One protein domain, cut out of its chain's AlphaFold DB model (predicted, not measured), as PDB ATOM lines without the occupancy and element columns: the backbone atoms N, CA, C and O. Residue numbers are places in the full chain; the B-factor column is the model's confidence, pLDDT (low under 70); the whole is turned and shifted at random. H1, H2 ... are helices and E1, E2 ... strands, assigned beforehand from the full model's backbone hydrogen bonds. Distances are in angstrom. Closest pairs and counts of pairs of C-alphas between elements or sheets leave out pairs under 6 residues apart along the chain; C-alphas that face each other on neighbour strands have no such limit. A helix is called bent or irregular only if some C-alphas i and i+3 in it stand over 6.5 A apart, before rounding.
ATOM      1  N   ARG A  96       0.611 -26.063  32.914       92.62
ATOM      2  CA  ARG A  96       0.936 -25.177  31.782       92.62
ATOM      3  C   ARG A  96       0.540 -23.728  32.056       92.62
ATOM      4  O   ARG A  96       1.355 -22.836  31.859       92.62
ATOM      5  N   ALA A  97      -0.667 -23.491  32.572       94.94
ATOM      6  CA  ALA A  97      -1.132 -22.150  32.921       94.94
ATOM      7  C   ALA A  97      -0.265 -21.503  34.015       94.94
ATOM      8  O   ALA A  97       0.074 -20.324  33.917       94.94
ATOM      9  N   ALA A  98       0.137 -22.276  35.031       96.88
ATOM     10  CA  ALA A  98       1.043 -21.810  36.078       96.88
ATOM     11  C   ALA A  98       2.438 -21.472  35.525       96.88
ATOM     12  O   ALA A  98       2.970 -20.410  35.839       96.88
ATOM     13  N   TYR A  99       3.002 -22.329  34.667       96.50
ATOM     14  CA  TYR A  99       4.297 -22.077  34.031       96.50
ATOM     15  C   TYR A  99       4.247 -20.851  33.113       96.50
ATOM     16  O   TYR A  99       5.060 -19.946  33.264       96.50
ATOM     17  N   ARG A 100       3.224 -20.730  32.256       96.12
ATOM     18  CA  ARG A 100       2.996 -19.534  31.430       96.12
ATOM     19  C   ARG A 100       2.924 -18.261  32.270       96.12
ATOM     20  O   ARG A 100       3.524 -17.255  31.905       96.12
ATOM     21  N   LYS A 101       2.208 -18.294  33.399       97.50
ATOM     22  CA  LYS A 101       2.144 -17.156  34.324       97.50
ATOM     23  C   LYS A 101       3.537 -16.782  34.842       97.50
ATOM     24  O   LYS A 101       3.878 -15.606  34.804       97.50
ATOM     25  N   ALA A 102       4.333 -17.764  35.269       98.06
ATOM     26  CA  ALA A 102       5.698 -17.537  35.743       98.06
ATOM     27  C   ALA A 102       6.612 -16.952  34.651       98.06
ATOM     28  O   ALA A 102       7.400 -16.051  34.928       98.06
ATOM     29  N   VAL A 103       6.475 -17.404  33.400       97.56
ATOM     30  CA  VAL A 103       7.215 -16.850  32.253       97.56
ATOM     31  C   VAL A 103       6.826 -15.392  31.999       97.56
ATOM     32  O   VAL A 103       7.696 -14.532  31.882       97.56
ATOM     33  N   ILE A 104       5.528 -15.079  31.965       97.50
ATOM     34  CA  ILE A 104       5.058 -13.698  31.773       97.50
ATOM     35  C   ILE A 104       5.537 -12.795  32.911       97.50
ATOM     36  O   ILE A 104       5.955 -11.672  32.656       97.50
ATOM     37  N   GLU A 105       5.528 -13.276  34.153       98.06
ATOM     38  CA  GLU A 105       6.050 -12.536  35.304       98.06
ATOM     39  C   GLU A 105       7.563 -12.283  35.186       98.06
ATOM     40  O   GLU A 105       8.014 -11.163  35.418       98.06
ATOM     41  N   LYS A 106       8.337 -13.283  34.740       97.56
ATOM     42  CA  LYS A 106       9.789 -13.174  34.517       97.56
ATOM     43  C   LYS A 106      10.157 -12.106  33.480       97.56
ATOM     44  O   LYS A 106      11.134 -11.389  33.680       97.56
ATOM     45  N   TYR A 107       9.411 -12.015  32.379       96.56
ATOM     46  CA  TYR A 107       9.705 -11.095  31.268       96.56
ATOM     47  C   TYR A 107       8.864  -9.805  31.286       96.56
ATOM     48  O   TYR A 107       9.100  -8.896  30.492       96.56
ATOM     49  N   GLY A 108       7.876  -9.711  32.176       97.81
ATOM     50  CA  GLY A 108       6.937  -8.594  32.311       97.81
ATOM     51  C   GLY A 108       5.738  -8.634  31.355       97.81
ATOM     52  O   GLY A 108       4.701  -8.047  31.657       97.81
ATOM     53  N   SER A 109       5.840  -9.322  30.215       96.81
ATOM     54  CA  SER A 109       4.743  -9.497  29.251       96.81
ATOM     55  C   SER A 109       4.957 -10.740  28.384       96.81
ATOM     56  O   SER A 109       6.070 -11.268  28.312       96.81
ATOM     57  N   ALA A 110       3.899 -11.212  27.716       93.56
ATOM     58  CA  ALA A 110       4.019 -12.311  26.759       93.56
ATOM     59  C   ALA A 110       4.857 -11.880  25.545       93.56
ATOM     60  O   ALA A 110       5.709 -12.635  25.089       93.56
ATOM     61  N   GLU A 111       4.684 -10.638  25.092       92.56
ATOM     62  CA  GLU A 111       5.414 -10.022  23.984       92.56
ATOM     63  C   GLU A 111       6.919  -9.937  24.278       92.56
ATOM     64  O   GLU A 111       7.741 -10.278  23.429       92.56
ATOM     65  N   ALA A 112       7.297  -9.540  25.497       94.44
ATOM     66  CA  ALA A 112       8.696  -9.522  25.922       94.44
ATOM     67  C   ALA A 112       9.274 -10.933  26.108       94.44
ATOM     68  O   ALA A 112      10.456 -11.139  25.846       94.44
ATOM     69  N   ALA A 113       8.458 -11.906  26.533       93.75
ATOM     70  CA  ALA A 113       8.897 -13.294  26.669       93.75
ATOM     71  C   ALA A 113       9.239 -13.913  25.315       93.75
ATOM     72  O   ALA A 113      10.225 -14.639  25.208       93.75
ATOM     73  N   VAL A 114       8.473 -13.598  24.271       91.75
ATOM     74  CA  VAL A 114       8.768 -14.102  22.930       91.75
ATOM     75  C   VAL A 114       9.910 -13.324  22.259       91.75
ATOM     76  O   VAL A 114      10.592 -13.891  21.408       91.75
ATOM     77  N   ALA A 115      10.160 -12.063  22.646       91.88
ATOM     78  CA  ALA A 115      11.166 -11.179  22.039       91.88
ATOM     79  C   ALA A 115      12.569 -11.790  21.958       91.88
ATOM     80  O   ALA A 115      13.010 -12.358  22.957       91.88
ATOM     81  N   PRO A 116      13.311 -11.642  20.834       91.81
ATOM     82  CA  PRO A 116      14.606 -12.282  20.665       91.81
ATOM     83  C   PRO A 116      15.572 -11.829  21.751       91.81
ATOM     84  O   PRO A 116      15.844 -10.634  21.908       91.81
ATOM     85  N   CYS A 117      16.136 -12.779  22.481       93.69
ATOM     86  CA  CYS A 117      17.190 -12.514  23.440       93.69
ATOM     87  C   CYS A 117      18.506 -12.187  22.718       93.69
ATOM     88  O   CYS A 117      18.665 -12.373  21.510       93.69
ATOM     89  N   TRP A 118      19.501 -11.720  23.472       95.75
ATOM     90  CA  TRP A 118      20.791 -11.332  22.901       95.75
ATOM     91  C   TRP A 118      21.492 -12.479  22.144       95.75
ATOM     92  O   TRP A 118      22.180 -12.214  21.160       95.75
ATOM     93  N   ARG A 119      21.312 -13.745  22.564       96.50
ATOM     94  CA  ARG A 119      21.893 -14.915  21.877       96.50
ATOM     95  C   ARG A 119      21.250 -15.125  20.513       96.50
ATOM     96  O   ARG A 119      21.965 -15.250  19.526       96.50
ATOM     97  N   GLU A 120      19.920 -15.092  20.457       94.38
ATOM     98  CA  GLU A 120      19.139 -15.214  19.218       94.38
ATOM     99  C   GLU A 120      19.540 -14.110  18.232       94.38
ATOM    100  O   GLU A 120      19.895 -14.385  17.086       94.38
ATOM    101  N   GLN A 121      19.631 -12.865  18.712       94.25
ATOM    102  CA  GLN A 121      20.081 -11.728  17.905       94.25
ATOM    103  C   GLN A 121      21.501 -11.920  17.345       94.25
ATOM    104  O   GLN A 121      21.749 -11.596  16.184       94.25
ATOM    105  N   LYS A 122      22.439 -12.457  18.140       96.38
ATOM    106  CA  LYS A 122      23.823 -12.708  17.701       96.38
ATOM    107  C   LYS A 122      23.906 -13.769  16.610       96.38
ATOM    108  O   LYS A 122      24.587 -13.543  15.613       96.38
ATOM    109  N   VAL A 123      23.211 -14.896  16.775       94.81
ATOM    110  CA  VAL A 123      23.212 -15.971  15.767       94.81
ATOM    111  C   VAL A 123      22.554 -15.491  14.477       94.81
ATOM    112  O   VAL A 123      23.096 -15.684  13.390       94.81
ATOM    113  N   ARG A 124      21.438 -14.771  14.596       92.06
ATOM    114  CA  ARG A 124      20.744 -14.182  13.454       92.06
ATOM    115  C   ARG A 124      21.611 -13.183  12.689       92.06
ATOM    116  O   ARG A 124      21.677 -13.236  11.463       92.06
ATOM    117  N   ALA A 125      22.313 -12.305  13.405       93.62
ATOM    118  CA  ALA A 125      23.238 -11.350  12.803       93.62
ATOM    119  C   ALA A 125      24.409 -12.042  12.086       93.62
ATOM    120  O   ALA A 125      24.824 -11.576  11.028       93.62
ATOM    121  N   ALA A 126      24.917 -13.152  12.629       95.56
ATOM    122  CA  ALA A 126      26.015 -13.904  12.024       95.56
ATOM    123  C   ALA A 126      25.616 -14.575  10.701       95.56
ATOM    124  O   ALA A 126      26.424 -14.650   9.778       95.56
ATOM    125  N   LEU A 127      24.370 -15.041  10.593       91.38
ATOM    126  CA  LEU A 127      23.855 -15.644   9.365       91.38
ATOM    127  C   LEU A 127      23.590 -14.610   8.264       91.38
ATOM    128  O   LEU A 127      23.780 -14.921   7.090       91.38
ATOM    129  N   GLY A 128      23.187 -13.386   8.622       90.00
ATOM    130  CA  GLY A 128      23.060 -12.265   7.690       90.00
ATOM    131  C   GLY A 128      22.252 -12.615   6.433       90.00
ATOM    132  O   GLY A 128      21.064 -12.918   6.515       90.00
ATOM    133  N   SER A 129      22.907 -12.593   5.269       88.69
ATOM    134  CA  SER A 129      22.296 -12.866   3.958       88.69
ATOM    135  C   SER A 129      21.959 -14.338   3.691       88.69
ATOM    136  O   SER A 129      21.421 -14.646   2.634       88.69
ATOM    137  N   LEU A 130      22.308 -15.258   4.595       87.31
ATOM    138  CA  LEU A 130      21.989 -16.690   4.478       87.31
ATOM    139  C   LEU A 130      20.571 -17.027   4.952       87.31
ATOM    140  O   LEU A 130      20.132 -18.168   4.808       87.31
ATOM    141  N   ILE A 131      19.893 -16.050   5.556       85.50
ATOM    142  CA  ILE A 131      18.529 -16.162   6.048       85.50
ATOM    143  C   ILE A 131      17.563 -15.851   4.910       85.50
ATOM    144  O   ILE A 131      17.548 -14.728   4.404       85.50
ATOM    145  N   THR A 132      16.698 -16.810   4.585       83.25
ATOM    146  CA  THR A 132      15.500 -16.530   3.791       83.25
ATOM    147  C   THR A 132      14.349 -16.191   4.737       83.25
ATOM    148  O   THR A 132      13.954 -17.046   5.538       83.25
ATOM    149  N   PRO A 133      13.820 -14.956   4.694       77.12
ATOM    150  CA  PRO A 133      12.691 -14.574   5.518       77.12
ATOM    151  C   PRO A 133      11.421 -15.313   5.080       77.12
ATOM    152  O   PRO A 133      11.108 -15.369   3.899       77.12
ATOM    153  N   CYS A 134      10.677 -15.830   6.046       70.00
ATOM    154  CA  CYS A 134       9.331 -16.348   5.879       70.00
ATOM    155  C   CYS A 134       8.343 -15.174   5.857       70.00
ATOM    156  O   CYS A 134       8.491 -14.217   6.632       70.00
ATOM    157  N   GLU A 135       7.351 -15.238   4.972       68.19
ATOM    158  CA  GLU A 135       6.283 -14.244   4.882       68.19
ATOM    159  C   GLU A 135       5.197 -14.466   5.954       68.19
ATOM    160  O   GLU A 135       5.025 -15.549   6.515       68.19
ATOM    161  N   GLN A 136       4.443 -13.408   6.259       57.72
ATOM    162  CA  GLN A 136       3.258 -13.482   7.124       57.72
ATOM    163  C   GLN A 136       2.211 -14.453   6.528       57.72
ATOM    164  O   GLN A 136       2.088 -14.515   5.305       57.72
ATOM    165  N   PRO A 137       1.420 -15.191   7.339       58.97
ATOM    166  CA  PRO A 137       1.230 -15.070   8.791       58.97
ATOM    167  C   PRO A 137       2.202 -15.907   9.635       58.97
ATOM    168  O   PRO A 137       2.154 -15.863  10.860       58.97
ATOM    169  N   TRP A 138       3.083 -16.669   8.994       60.50
ATOM    170  CA  TRP A 138       4.025 -17.572   9.657       60.50
ATOM    171  C   TRP A 138       5.281 -16.855  10.136       60.50
ATOM    172  O   TRP A 138       6.213 -17.501  10.585       60.50
ATOM    173  N   ALA A 139       5.329 -15.526  10.025       58.25
ATOM    174  CA  ALA A 139       6.425 -14.701  10.494       58.25
ATOM    175  C   ALA A 139       6.219 -14.309  11.960       58.25
ATOM    176  O   ALA A 139       5.363 -13.498  12.311       58.25
ATOM    177  N   ARG A 140       7.069 -14.872  12.810       58.03
ATOM    178  CA  ARG A 140       7.250 -14.519  14.211       58.03
ATOM    179  C   ARG A 140       8.523 -13.692  14.245       58.03
ATOM    180  O   ARG A 140       9.554 -14.130  13.730       58.03
ATOM    181  N   TRP A 141       8.426 -12.478  14.781       60.81
ATOM    182  CA  TRP A 141       9.350 -11.369  14.484       60.81
ATOM    183  C   TRP A 141       9.200 -10.840  13.061       60.81
ATOM    184  O   TRP A 141       8.334 -11.269  12.303       60.81
ATOM    185  N   THR A 142      10.042  -9.872  12.700       43.09
ATOM    186  CA  THR A 142      10.041  -9.257  11.370       43.09
ATOM    187  C   THR A 142      10.154 -10.296  10.248       43.09
ATOM    188  O   THR A 142       9.615 -10.034   9.182       43.09
ATOM    189  N   HIS A 143      10.763 -11.471  10.492       46.38
ATOM    190  CA  HIS A 143      10.868 -12.582   9.538       46.38
ATOM    191  C   HIS A 143      11.065 -13.933  10.278       46.38
ATOM    192  O   HIS A 143      12.095 -14.098  10.933       46.38
ATOM    193  N   HIS A 144      10.182 -14.939  10.175       57.78
ATOM    194  CA  HIS A 144      10.621 -16.319  10.502       57.78
ATOM    195  C   HIS A 144      11.696 -16.733   9.485       57.78
ATOM    196  O   HIS A 144      11.857 -16.069   8.467       57.78
ATOM    197  N   ILE A 145      12.486 -17.767   9.750       55.09
ATOM    198  CA  ILE A 145      13.482 -18.234   8.783       55.09
ATOM    199  C   ILE A 145      12.943 -19.523   8.182       55.09
ATOM    200  O   ILE A 145      12.900 -20.532   8.874       55.09
ATOM    201  N   GLU A 146      12.500 -19.460   6.930       56.47
ATOM    202  CA  GLU A 146      11.986 -20.633   6.209       56.47
ATOM    203  C   GLU A 146      13.131 -21.586   5.852       56.47
ATOM    204  O   GLU A 146      12.993 -22.803   5.880       56.47
ATOM    205  N   ASN A 147      14.292 -21.009   5.536       58.91
ATOM    206  CA  ASN A 147      15.463 -21.742   5.093       58.91
ATOM    207  C   ASN A 147      16.744 -21.082   5.602       58.91
ATOM    208  O   ASN A 147      16.868 -19.852   5.587       58.91
ATOM    209  N   ILE A 148      17.734 -21.902   5.956       55.56
ATOM    210  CA  ILE A 148      19.110 -21.442   6.168       55.56
ATOM    211  C   ILE A 148      20.022 -22.152   5.168       55.56
ATOM    212  O   ILE A 148      20.270 -23.351   5.275       55.56
ATOM    213  N   GLY A 149      20.533 -21.411   4.179       51.50
ATOM    214  CA  GLY A 149      21.434 -21.965   3.160       51.50
ATOM    215  C   GLY A 149      20.828 -23.112   2.339       51.50
ATOM    216  O   GLY A 149      21.520 -24.094   2.089       51.50
ATOM    217  N   HIS A 150      19.560 -22.977   1.932       55.53
ATOM    218  CA  HIS A 150      18.760 -23.970   1.186       55.53
ATOM    219  C   HIS A 150      18.341 -25.233   1.960       55.53
ATOM    220  O   HIS A 150      17.768 -26.140   1.362       55.53
ATOM    221  N   CYS A 151      18.577 -25.284   3.272       54.69
ATOM    222  CA  CYS A 151      17.973 -26.282   4.150       54.69
ATOM    223  C   CYS A 151      16.685 -25.701   4.751       54.69
ATOM    224  O   CYS A 151      16.764 -24.756   5.543       54.69
ATOM    225  N   GLY A 152      15.540 -26.258   4.357       52.66
ATOM    226  CA  GLY A 152      14.221 -26.008   4.944       52.66
ATOM    227  C   GLY A 152      13.741 -27.249   5.678       52.66
ATOM    228  O   GLY A 152      14.057 -28.350   5.240       52.66
ATOM    229  N   ASP A 153      13.036 -27.034   6.789       51.84
ATOM    230  CA  ASP A 153      12.442 -28.026   7.697       51.84
ATOM    231  C   ASP A 153      13.317 -29.225   8.119       51.84
ATOM    232  O   ASP A 153      13.659 -30.109   7.345       51.84
ATOM    233  N   PHE A 154      13.605 -29.291   9.425       52.66
ATOM    234  CA  PHE A 154      13.773 -30.518  10.225       52.66
ATOM    235  C   PHE A 154      14.579 -31.720   9.674       52.66
ATOM    236  O   PHE A 154      14.352 -32.849  10.108       52.66
ATOM    237  N   PHE A 155      15.606 -31.518   8.848       49.53
ATOM    238  CA  PHE A 155      16.613 -32.554   8.572       49.53
ATOM    239  C   PHE A 155      18.001 -32.089   9.035       49.53
ATOM    240  O   PHE A 155      18.396 -30.939   8.862       49.53
ATOM    241  N   GLY A 156      18.653 -32.950   9.825       58.25
ATOM    242  CA  GLY A 156      19.556 -32.557  10.910       58.25
ATOM    243  C   GLY A 156      20.729 -31.647  10.529       58.25
ATOM    244  O   GLY A 156      21.213 -31.642   9.402       58.25
ATOM    245  N   PHE A 157      21.289 -30.958  11.532       63.66
ATOM    246  CA  PHE A 157      22.417 -30.013  11.410       63.66
ATOM    247  C   PHE A 157      23.665 -30.544  10.658       63.66
ATOM    248  O   PHE A 157      24.579 -29.800  10.290       63.66
ATOM    249  N   LYS A 158      23.734 -31.855  10.412       65.50
ATOM    250  CA  LYS A 158      24.760 -32.493   9.580       65.50
ATOM    251  C   LYS A 158      24.684 -32.087   8.108       65.50
ATOM    252  O   LYS A 158      25.728 -32.059   7.466       65.50
ATOM    253  N   GLU A 159      23.496 -31.765   7.612       71.75
ATOM    254  CA  GLU A 159      23.228 -31.427   6.205       71.75
ATOM    255  C   GLU A 159      23.325 -29.921   5.932       71.75
ATOM    256  O   GLU A 159      23.332 -29.482   4.784       71.75
ATOM    257  N   VAL A 160      23.473 -29.128   6.993       78.75
ATOM    258  CA  VAL A 160      23.653 -27.683   6.915       78.75
ATOM    259  C   VAL A 160      24.968 -27.353   6.209       78.75
ATOM    260  O   VAL A 160      26.026 -27.898   6.539       78.75
ATOM    261  N   SER A 161      24.911 -26.421   5.253       85.62
ATOM    262  CA  SER A 161      26.094 -25.990   4.503       85.62
ATOM    263  C   SER A 161      27.228 -25.517   5.427       85.62
ATOM    264  O   SER A 161      27.006 -24.937   6.495       85.62
ATOM    265  N   GLN A 162      28.478 -25.712   4.994       88.75
ATOM    266  CA  GLN A 162      29.655 -25.315   5.774       88.75
ATOM    267  C   GLN A 162      29.652 -23.817   6.121       88.75
ATOM    268  O   GLN A 162      30.091 -23.436   7.204       88.75
ATOM    269  N   GLN A 163      29.125 -22.974   5.228       90.06
ATOM    270  CA  GLN A 163      29.029 -21.533   5.446       90.06
ATOM    271  C   GLN A 163      28.080 -21.193   6.602       90.06
ATOM    272  O   GLN A 163      28.410 -20.375   7.457       90.06
ATOM    273  N   VAL A 164      26.927 -21.859   6.659       90.06
ATOM    274  CA  VAL A 164      25.949 -21.682   7.737       90.06
ATOM    275  C   VAL A 164      26.507 -22.192   9.059       90.06
ATOM    276  O   VAL A 164      26.401 -21.504  10.076       90.06
ATOM    277  N   ARG A 165      27.156 -23.364   9.051       90.62
ATOM    278  CA  ARG A 165      27.827 -23.893  10.243       90.62
ATOM    279  C   ARG A 165      28.852 -22.893  10.775       90.62
ATOM    280  O   ARG A 165      28.786 -22.539  11.947       90.62
ATOM    281  N   ALA A 166      29.735 -22.385   9.917       93.75
ATOM    282  CA  ALA A 166      30.747 -21.409  10.312       93.75
ATOM    283  C   ALA A 166      30.126 -20.121  10.885       93.75
ATOM    284  O   ALA A 166      30.599 -19.607  11.898       93.75
ATOM    285  N   ALA A 167      29.042 -19.616  10.292       95.44
ATOM    286  CA  ALA A 167      28.323 -18.453  10.814       95.44
ATOM    287  C   ALA A 167      27.756 -18.704  12.227       95.44
ATOM    288  O   ALA A 167      27.946 -17.891  13.130       95.44
ATOM    289  N   ILE A 168      27.127 -19.859  12.462       94.56
ATOM    290  CA  ILE A 168      26.573 -20.231  13.776       94.56
ATOM    291  C   ILE A 168      27.674 -20.407  14.830       94.56
ATOM    292  O   ILE A 168      27.513 -20.001  15.983       94.56
ATOM    293  N   GLU A 169      28.801 -21.007  14.449       95.25
ATOM    294  CA  GLU A 169      29.947 -21.230  15.336       95.25
ATOM    295  C   GLU A 169      30.668 -19.924  15.704       95.25
ATOM    296  O   GLU A 169      31.182 -19.800  16.815       95.25
ATOM    297  N   THR A 170      30.660 -18.929  14.811       96.50
ATOM    298  CA  THR A 170      31.324 -17.626  15.011       96.50
ATOM    299  C   THR A 170      30.426 -16.551  15.626       96.50
ATOM    300  O   THR A 170      30.937 -15.525  16.076       96.50
ATOM    301  N   ALA A 171      29.112 -16.784  15.715       97.56
ATOM    302  CA  ALA A 171      28.146 -15.851  16.303       97.56
ATOM    303  C   ALA A 171      28.514 -15.405  17.730       97.56
ATOM    304  O   ALA A 171      28.370 -14.233  18.091       97.56
ATOM    305  N   TYR A 172      28.979 -16.355  18.540       97.38
ATOM    306  CA  TYR A 172      29.647 -16.158  19.824       97.38
ATOM    307  C   TYR A 172      30.386 -17.449  20.215       97.38
ATOM    308  O   TYR A 172      30.121 -18.519  19.655       97.38
ATOM    309  N   THR A 173      31.312 -17.343  21.174       98.06
ATOM    310  CA  THR A 173      32.218 -18.424  21.590       98.06
ATOM    311  C   THR A 173      31.483 -19.743  21.820       98.06
ATOM    312  O   THR A 173      30.456 -19.779  22.497       98.06
ATOM    313  N   LEU A 174      31.998 -20.826  21.235       97.75
ATOM    314  CA  LEU A 174      31.481 -22.170  21.472       97.75
ATOM    315  C   LEU A 174      31.900 -22.686  22.853       97.75
ATOM    316  O   LEU A 174      33.011 -22.393  23.307       97.75
ATOM    317  N   PRO A 175      31.057 -23.514  23.488       98.12
ATOM    318  CA  PRO A 175      31.458 -24.294  24.643       98.12
ATOM    319  C   PRO A 175      32.697 -25.139  24.345       98.12
ATOM    320  O   PRO A 175      32.790 -25.777  23.298       98.12
ATOM    321  N   THR A 176      33.646 -25.158  25.280       97.31
ATOM    322  CA  THR A 176      34.888 -25.943  25.139       97.31
ATOM    323  C   THR A 176      34.939 -27.151  26.074       97.31
ATOM    324  O   THR A 176      35.859 -27.966  25.974       97.31
ATOM    325  N   THR A 177      33.962 -27.273  26.976       96.88
ATOM    326  CA  THR A 177      33.802 -28.376  27.931       96.88
ATOM    327  C   THR A 177      32.416 -29.002  27.786       96.88
ATOM    328  O   THR A 177      31.480 -28.353  27.308       96.88
ATOM    329  N   ILE A 178      32.279 -30.265  28.195       96.81
ATOM    330  CA  ILE A 178      31.002 -30.990  28.147       96.81
ATOM    331  C   ILE A 178      29.956 -30.299  29.035       96.81
ATOM    332  O   ILE A 178      28.799 -30.169  28.636       96.81
ATOM    333  N   GLN A 179      30.359 -29.794  30.202       95.38
ATOM    334  CA  GLN A 179      29.486 -29.070  31.127       95.38
ATOM    335  C   GLN A 179      29.003 -27.749  30.538       95.38
ATOM    336  O   GLN A 179      27.813 -27.455  30.626       95.38
ATOM    337  N   ASP A 180      29.894 -26.971  29.913       97.06
ATOM    338  CA  ASP A 180      29.507 -25.714  29.267       97.06
ATOM    339  C   ASP A 180      28.547 -25.978  28.099       97.06
ATOM    340  O   ASP A 180      27.580 -25.240  27.914       97.06
ATOM    341  N   ALA A 181      28.778 -27.054  27.332       97.81
ATOM    342  CA  ALA A 181      27.907 -27.437  26.226       97.81
ATOM    343  C   ALA A 181      26.518 -27.829  26.731       97.81
ATOM    344  O   ALA A 181      25.513 -27.358  26.206       97.81
ATOM    345  N   HIS A 182      26.452 -28.619  27.802       96.94
ATOM    346  CA  HIS A 182      25.187 -28.956  28.441       96.94
ATOM    347  C   HIS A 182      24.465 -27.725  29.002       96.94
ATOM    348  O   HIS A 182      23.266 -27.574  28.792       96.94
ATOM    349  N   ALA A 183      25.176 -26.821  29.679       97.56
ATOM    350  CA  ALA A 183      24.581 -25.605  30.227       97.56
ATOM    351  C   ALA A 183      24.017 -24.692  29.127       97.56
ATOM    352  O   ALA A 183      22.937 -24.121  29.286       97.56
ATOM    353  N   GLU A 184      24.721 -24.554  27.999       98.38
ATOM    354  CA  GLU A 184      24.205 -23.813  26.848       98.38
ATOM    355  C   GLU A 184      23.008 -24.528  26.199       98.38
ATOM    356  O   GLU A 184      22.023 -23.861  25.886       98.38
ATOM    357  N   TYR A 185      23.051 -25.857  26.049       97.31
ATOM    358  CA  TYR A 185      21.940 -26.647  25.506       97.31
ATOM    359  C   TYR A 185      20.672 -26.528  26.363       97.31
ATOM    360  O   TYR A 185      19.609 -26.202  25.840       97.31
ATOM    361  N   GLU A 186      20.781 -26.689  27.684       96.88
ATOM    362  CA  GLU A 186      19.653 -26.521  28.608       96.88
ATOM    363  C   GLU A 186      19.104 -25.092  28.601       96.88
ATOM    364  O   GLU A 186      17.894 -24.896  28.683       96.88
ATOM    365  N   ALA A 187      19.964 -24.081  28.440       97.75
ATOM    366  CA  ALA A 187      19.506 -22.703  28.292       97.75
ATOM    367  C   ALA A 187      18.682 -22.499  27.008       97.75
ATOM    368  O   ALA A 187      17.704 -21.755  27.034       97.75
ATOM    369  N   TRP A 188      19.041 -23.161  25.903       96.75
ATOM    370  CA  TRP A 188      18.248 -23.141  24.669       96.75
ATOM    371  C   TRP A 188      16.935 -23.918  24.803       96.75
ATOM    372  O   TRP A 188      15.895 -23.417  24.384       96.75
ATOM    373  N   ARG A 189      16.952 -25.087  25.456       94.88
ATOM    374  CA  ARG A 189      15.740 -25.871  25.742       94.88
ATOM    375  C   ARG A 189      14.773 -25.131  26.659       94.88
ATOM    376  O   ARG A 189      13.568 -25.174  26.438       94.88
ATOM    377  N   GLU A 190      15.278 -24.450  27.683       96.19
ATOM    378  CA  GLU A 190      14.441 -23.600  28.531       96.19
ATOM    379  C   GLU A 190      13.889 -22.423  27.733       96.19
ATOM    380  O   GLU A 190      12.701 -22.136  27.821       96.19
ATOM    381  N   ARG A 191      14.716 -21.792  26.893       95.62
ATOM    382  CA  ARG A 191      14.268 -20.703  26.027       95.62
ATOM    383  C   ARG A 191      13.117 -21.132  25.110       95.62
ATOM    384  O   ARG A 191      12.135 -20.404  25.021       95.62
ATOM    385  N   GLU A 192      13.210 -22.307  24.489       92.81
ATOM    386  CA  GLU A 192      12.139 -22.905  23.679       92.81
ATOM    387  C   GLU A 192      10.848 -23.089  24.491       92.81
ATOM    388  O   GLU A 192       9.795 -22.592  24.095       92.81
ATOM    389  N   ARG A 193      10.937 -23.703  25.681       93.12
ATOM    390  CA  ARG A 193       9.782 -23.906  26.577       93.12
ATOM    391  C   ARG A 193       9.121 -22.596  27.005       93.12
ATOM    392  O   ARG A 193       7.895 -22.519  27.083       93.12
ATOM    393  N   GLU A 194       9.909 -21.566  27.306       94.94
ATOM    394  CA  GLU A 194       9.396 -20.250  27.701       94.94
ATOM    395  C   GLU A 194       8.625 -19.582  26.557       94.94
ATOM    396  O   GLU A 194       7.537 -19.037  26.759       94.94
ATOM    397  N   ILE A 195       9.180 -19.663  25.352       92.69
ATOM    398  CA  ILE A 195       8.603 -19.163  24.107       92.69
ATOM    399  C   ILE A 195       7.275 -19.884  23.791       92.69
ATOM    400  O   ILE A 195       6.273 -19.210  23.533       92.69
ATOM    401  N   GLU A 196       7.236 -21.220  23.870       90.19
ATOM    402  CA  GLU A 196       6.015 -22.033  23.711       90.19
ATOM    403  C   GLU A 196       4.938 -21.640  24.730       90.19
ATOM    404  O   GLU A 196       3.765 -21.437  24.395       90.19
ATOM    405  N   ALA A 197       5.342 -21.510  25.996       92.62
ATOM    406  CA  ALA A 197       4.438 -21.171  27.081       92.62
ATOM    407  C   ALA A 197       3.836 -19.772  26.902       92.62
ATOM    408  O   ALA A 197       2.636 -19.594  27.124       92.62
ATOM    409  N   ALA A 198       4.635 -18.784  26.491       92.44
ATOM    410  CA  ALA A 198       4.176 -17.413  26.289       92.44
ATOM    411  C   ALA A 198       3.096 -17.319  25.195       92.44
ATOM    412  O   ALA A 198       2.044 -16.706  25.424       92.44
ATOM    413  N   GLU A 199       3.308 -17.996  24.063       87.56
ATOM    414  CA  GLU A 199       2.366 -18.021  22.934       87.56
ATOM    415  C   GLU A 199       1.157 -18.914  23.135       87.56
ATOM    416  O   GLU A 199       0.193 -18.813  22.377       87.56
ATOM    417  N   ASN A 200       1.184 -19.765  24.163       83.56
ATOM    418  CA  ASN A 200       0.139 -20.752  24.388       83.56
ATOM    419  C   ASN A 200      -0.032 -21.686  23.168       83.56
ATOM    420  O   ASN A 200      -1.140 -22.140  22.870       83.56
ATOM    421  N   TRP A 201       1.069 -21.959  22.460       76.94
ATOM    422  CA  TRP A 201       1.096 -22.883  21.331       76.94
ATOM    423  C   TRP A 201       0.980 -24.332  21.805       76.94
ATOM    424  O   TRP A 201       1.441 -24.710  22.882       76.94
ATOM    425  N   GLN A 202       0.298 -25.144  20.995       65.25
ATOM    426  CA  GLN A 202       0.043 -26.563  21.274       65.25
ATOM    427  C   GLN A 202       0.371 -27.463  20.076       65.25
ATOM    428  O   GLN A 202       0.036 -28.644  20.109       65.25
ATOM    429  N   THR A 203       0.984 -26.922  19.020       58.41
ATOM    430  CA  THR A 203       1.158 -27.624  17.740       58.41
ATOM    431  C   THR A 203       2.340 -28.593  17.729       58.41
ATOM    432  O   THR A 203       2.384 -29.465  16.873       58.41
ATOM    433  N   GLY A 204       3.232 -28.530  18.725       61.47
ATOM    434  CA  GLY A 204       4.395 -29.421  18.821       61.47
ATOM    435  C   GLY A 204       5.553 -29.037  17.896       61.47
ATOM    436  O   GLY A 204       6.534 -29.773  17.836       61.47
ATOM    437  N   ASP A 205       5.447 -27.899  17.208       70.25
ATOM    438  CA  ASP A 205       6.530 -27.327  16.413       70.25
ATOM    439  C   ASP A 205       7.590 -26.683  17.318       70.25
ATOM    440  O   ASP A 205       7.272 -26.160  18.388       70.25
ATOM    441  N   THR A 206       8.846 -26.673  16.863       76.12
ATOM    442  CA  THR A 206       9.926 -25.939  17.535       76.12
ATOM    443  C   THR A 206       9.589 -24.458  17.578       76.12
ATOM    444  O   THR A 206       9.402 -23.810  16.547       76.12
ATOM    445  N   ALA A 207       9.556 -23.904  18.785       85.06
ATOM    446  CA  ALA A 207       9.206 -22.504  18.971       85.06
ATOM    447  C   ALA A 207      10.406 -21.553  18.799       85.06
ATOM    448  O   ALA A 207      10.221 -20.357  18.564       85.06
ATOM    449  N   LEU A 208      11.636 -22.076  18.889       87.56
ATOM    450  CA  LEU A 208      12.851 -21.327  18.558       87.56
ATOM    451  C   LEU A 208      12.865 -20.937  17.076       87.56
ATOM    452  O   LEU A 208      12.413 -21.685  16.211       87.56
ATOM    453  N   ASP A 209      13.458 -19.784  16.757       85.19
ATOM    454  CA  ASP A 209      13.762 -19.496  15.358       85.19
ATOM    455  C   ASP A 209      14.800 -20.496  14.807       85.19
ATOM    456  O   ASP A 209      15.592 -21.078  15.553       85.19
ATOM    457  N   LEU A 210      14.810 -20.716  13.487       85.00
ATOM    458  CA  LEU A 210      15.665 -21.741  12.872       85.00
ATOM    459  C   LEU A 210      17.165 -21.490  13.119       85.00
ATOM    460  O   LEU A 210      17.960 -22.429  13.150       85.00
ATOM    461  N   ALA A 211      17.571 -20.232  13.322       88.75
ATOM    462  CA  ALA A 211      18.956 -19.870  13.607       88.75
ATOM    463  C   ALA A 211      19.357 -20.301  15.025       88.75
ATOM    464  O   ALA A 211      20.392 -20.942  15.221       88.75
ATOM    465  N   ALA A 212      18.514 -19.987  16.006       92.06
ATOM    466  CA  ALA A 212      18.639 -20.393  17.394       92.06
ATOM    467  C   ALA A 212      18.575 -21.917  17.538       92.06
ATOM    468  O   ALA A 212      19.434 -22.501  18.200       92.06
ATOM    469  N   TYR A 213      17.639 -22.566  16.844       90.38
ATOM    470  CA  TYR A 213      17.564 -24.022  16.767       90.38
ATOM    471  C   TYR A 213      18.847 -24.618  16.172       90.38
ATOM    472  O   TYR A 213      19.430 -25.534  16.746       90.38
ATOM    473  N   GLY A 214      19.373 -24.038  15.087       90.44
ATOM    474  CA  GLY A 214      20.655 -24.443  14.510       90.44
ATOM    475  C   GLY A 214      21.820 -24.345  15.502       90.44
ATOM    476  O   GLY A 214      22.661 -25.244  15.566       90.44
ATOM    477  N   ARG A 215      21.864 -23.294  16.333       95.25
ATOM    478  CA  ARG A 215      22.860 -23.178  17.412       95.25
ATOM    479  C   ARG A 215      22.645 -24.225  18.505       95.25
ATOM    480  O   ARG A 215      23.624 -24.837  18.930       95.25
ATOM    481  N   MET A 216      21.405 -24.451  18.934       95.12
ATOM    482  CA  MET A 216      21.068 -25.484  19.917       95.12
ATOM    483  C   MET A 216      21.517 -26.870  19.439       95.12
ATOM    484  O   MET A 216      22.198 -27.579  20.177       95.12
ATOM    485  N   GLU A 217      21.222 -27.226  18.189       92.50
ATOM    486  CA  GLU A 217      21.634 -28.491  17.574       92.50
ATOM    487  C   GLU A 217      23.156 -28.617  17.461       92.50
ATOM    488  O   GLU A 217      23.722 -29.669  17.766       92.50
ATOM    489  N   ARG A 218      23.854 -27.536  17.091       94.50
ATOM    490  CA  ARG A 218      25.321 -27.527  17.067       94.50
ATOM    491  C   ARG A 218      25.909 -27.842  18.439       94.50
ATOM    492  O   ARG A 218      26.825 -28.658  18.540       94.50
ATOM    493  N   VAL A 219      25.391 -27.189  19.478       96.88
ATOM    494  CA  VAL A 219      25.811 -27.389  20.870       96.88
ATOM    495  C   VAL A 219      25.460 -28.798  21.346       96.88
ATOM    496  O   VAL A 219      26.278 -29.427  22.017       96.88
TER     497      VAL A 219
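AT A GLANCE: This is residues 96 to 219 of the 308 residues of an uncharacterized protein of Azospirillum sp. B21 (UniProt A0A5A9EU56). What is the main picture? H6 sits in the middle, with the much longer helix H5 folded beside it on one side and H3, H4 and strand E2 of the small hairpin E1 E2 packed on it elsewhere. H1 and H2 pack on the far end of H5, residues 194 to 199. What is it made of? The printed part has 124 residues, mostly helix by class, with H1, H2, H3, E1, E2, H4, H5, H6 in that order and one antiparallel sheet, E1 - E2. It is compact, with a radius of gyration of the C-alphas of 14.5 A and spans of 41 by 38 by 23 A.

IN THESE COORDINATES: Where do the first elements lie? H1, residues 96 to 107, is 16.6 A long and begins at C-alpha 96 (0.936, -25.177, 31.782). H2 is residues 110 to 114, and H3, residues 118 to 130, is 19.2 A long and irregular, with C-alphas 126 and 129 8.9 A apart. What follows? E1 is residues 131 to 134, E2 residues 144 to 148, and H4 residues 162 to 170, 12.1 A long. H5, residues 178 to 199, is 31.9 A long and begins at C-alpha 178 (31.002, -30.990, 28.147). H6, residues 210 to 219, is 14.1 A long and ends at C-alpha 219 (25.811, -27.389, 20.870).

HOW THE PARTS SIT: What meets at H5, a hub with H6? H1 touches it about perpendicular at 74 degrees, closest at the C-alphas of Arg 100 and Ala 197, 4.9 A. H2 touches it at Ala 110 and Ala 198, their C-alphas 5.1 A apart, and touches H1 only at the corner. H5, with residues 181 to 189 alone, and H6 form a helical hairpin, a shallow tilt of 28 degrees, opposite ways; the closest C-alphas, of Ala 181 and Val 219, are 5.8 A apart. What else touches H6? H3 does, only just about perpendicular at 71 degrees, with the C-alphas of Glu 120 and Ala 212 closest at 5.5 A. H4 does at 77 degrees, about perpendicular, with the C-alphas of Ile 168 and Arg 215 closest at 6.0 A. How do the backbones pair? In the hairpin E1 and E2, N 134 and O 144 are 2.7 A apart, within hydrogen-bond range. Every O i to N i+4 pair is within range in H1, H2, H4, H5 and H6; in H3 7 of 9 are.

THE WHOLE: How large is it? The two C-alphas farthest apart, of Ala 98 and Gln 162, are 41.8 A apart, and the printed part has no cut. Which link is long? The one from E2 to H4, 13 residues, 149 to 161. Where is confidence low? Residues 135 to 158 and 202 to 204 have pLDDT under 70.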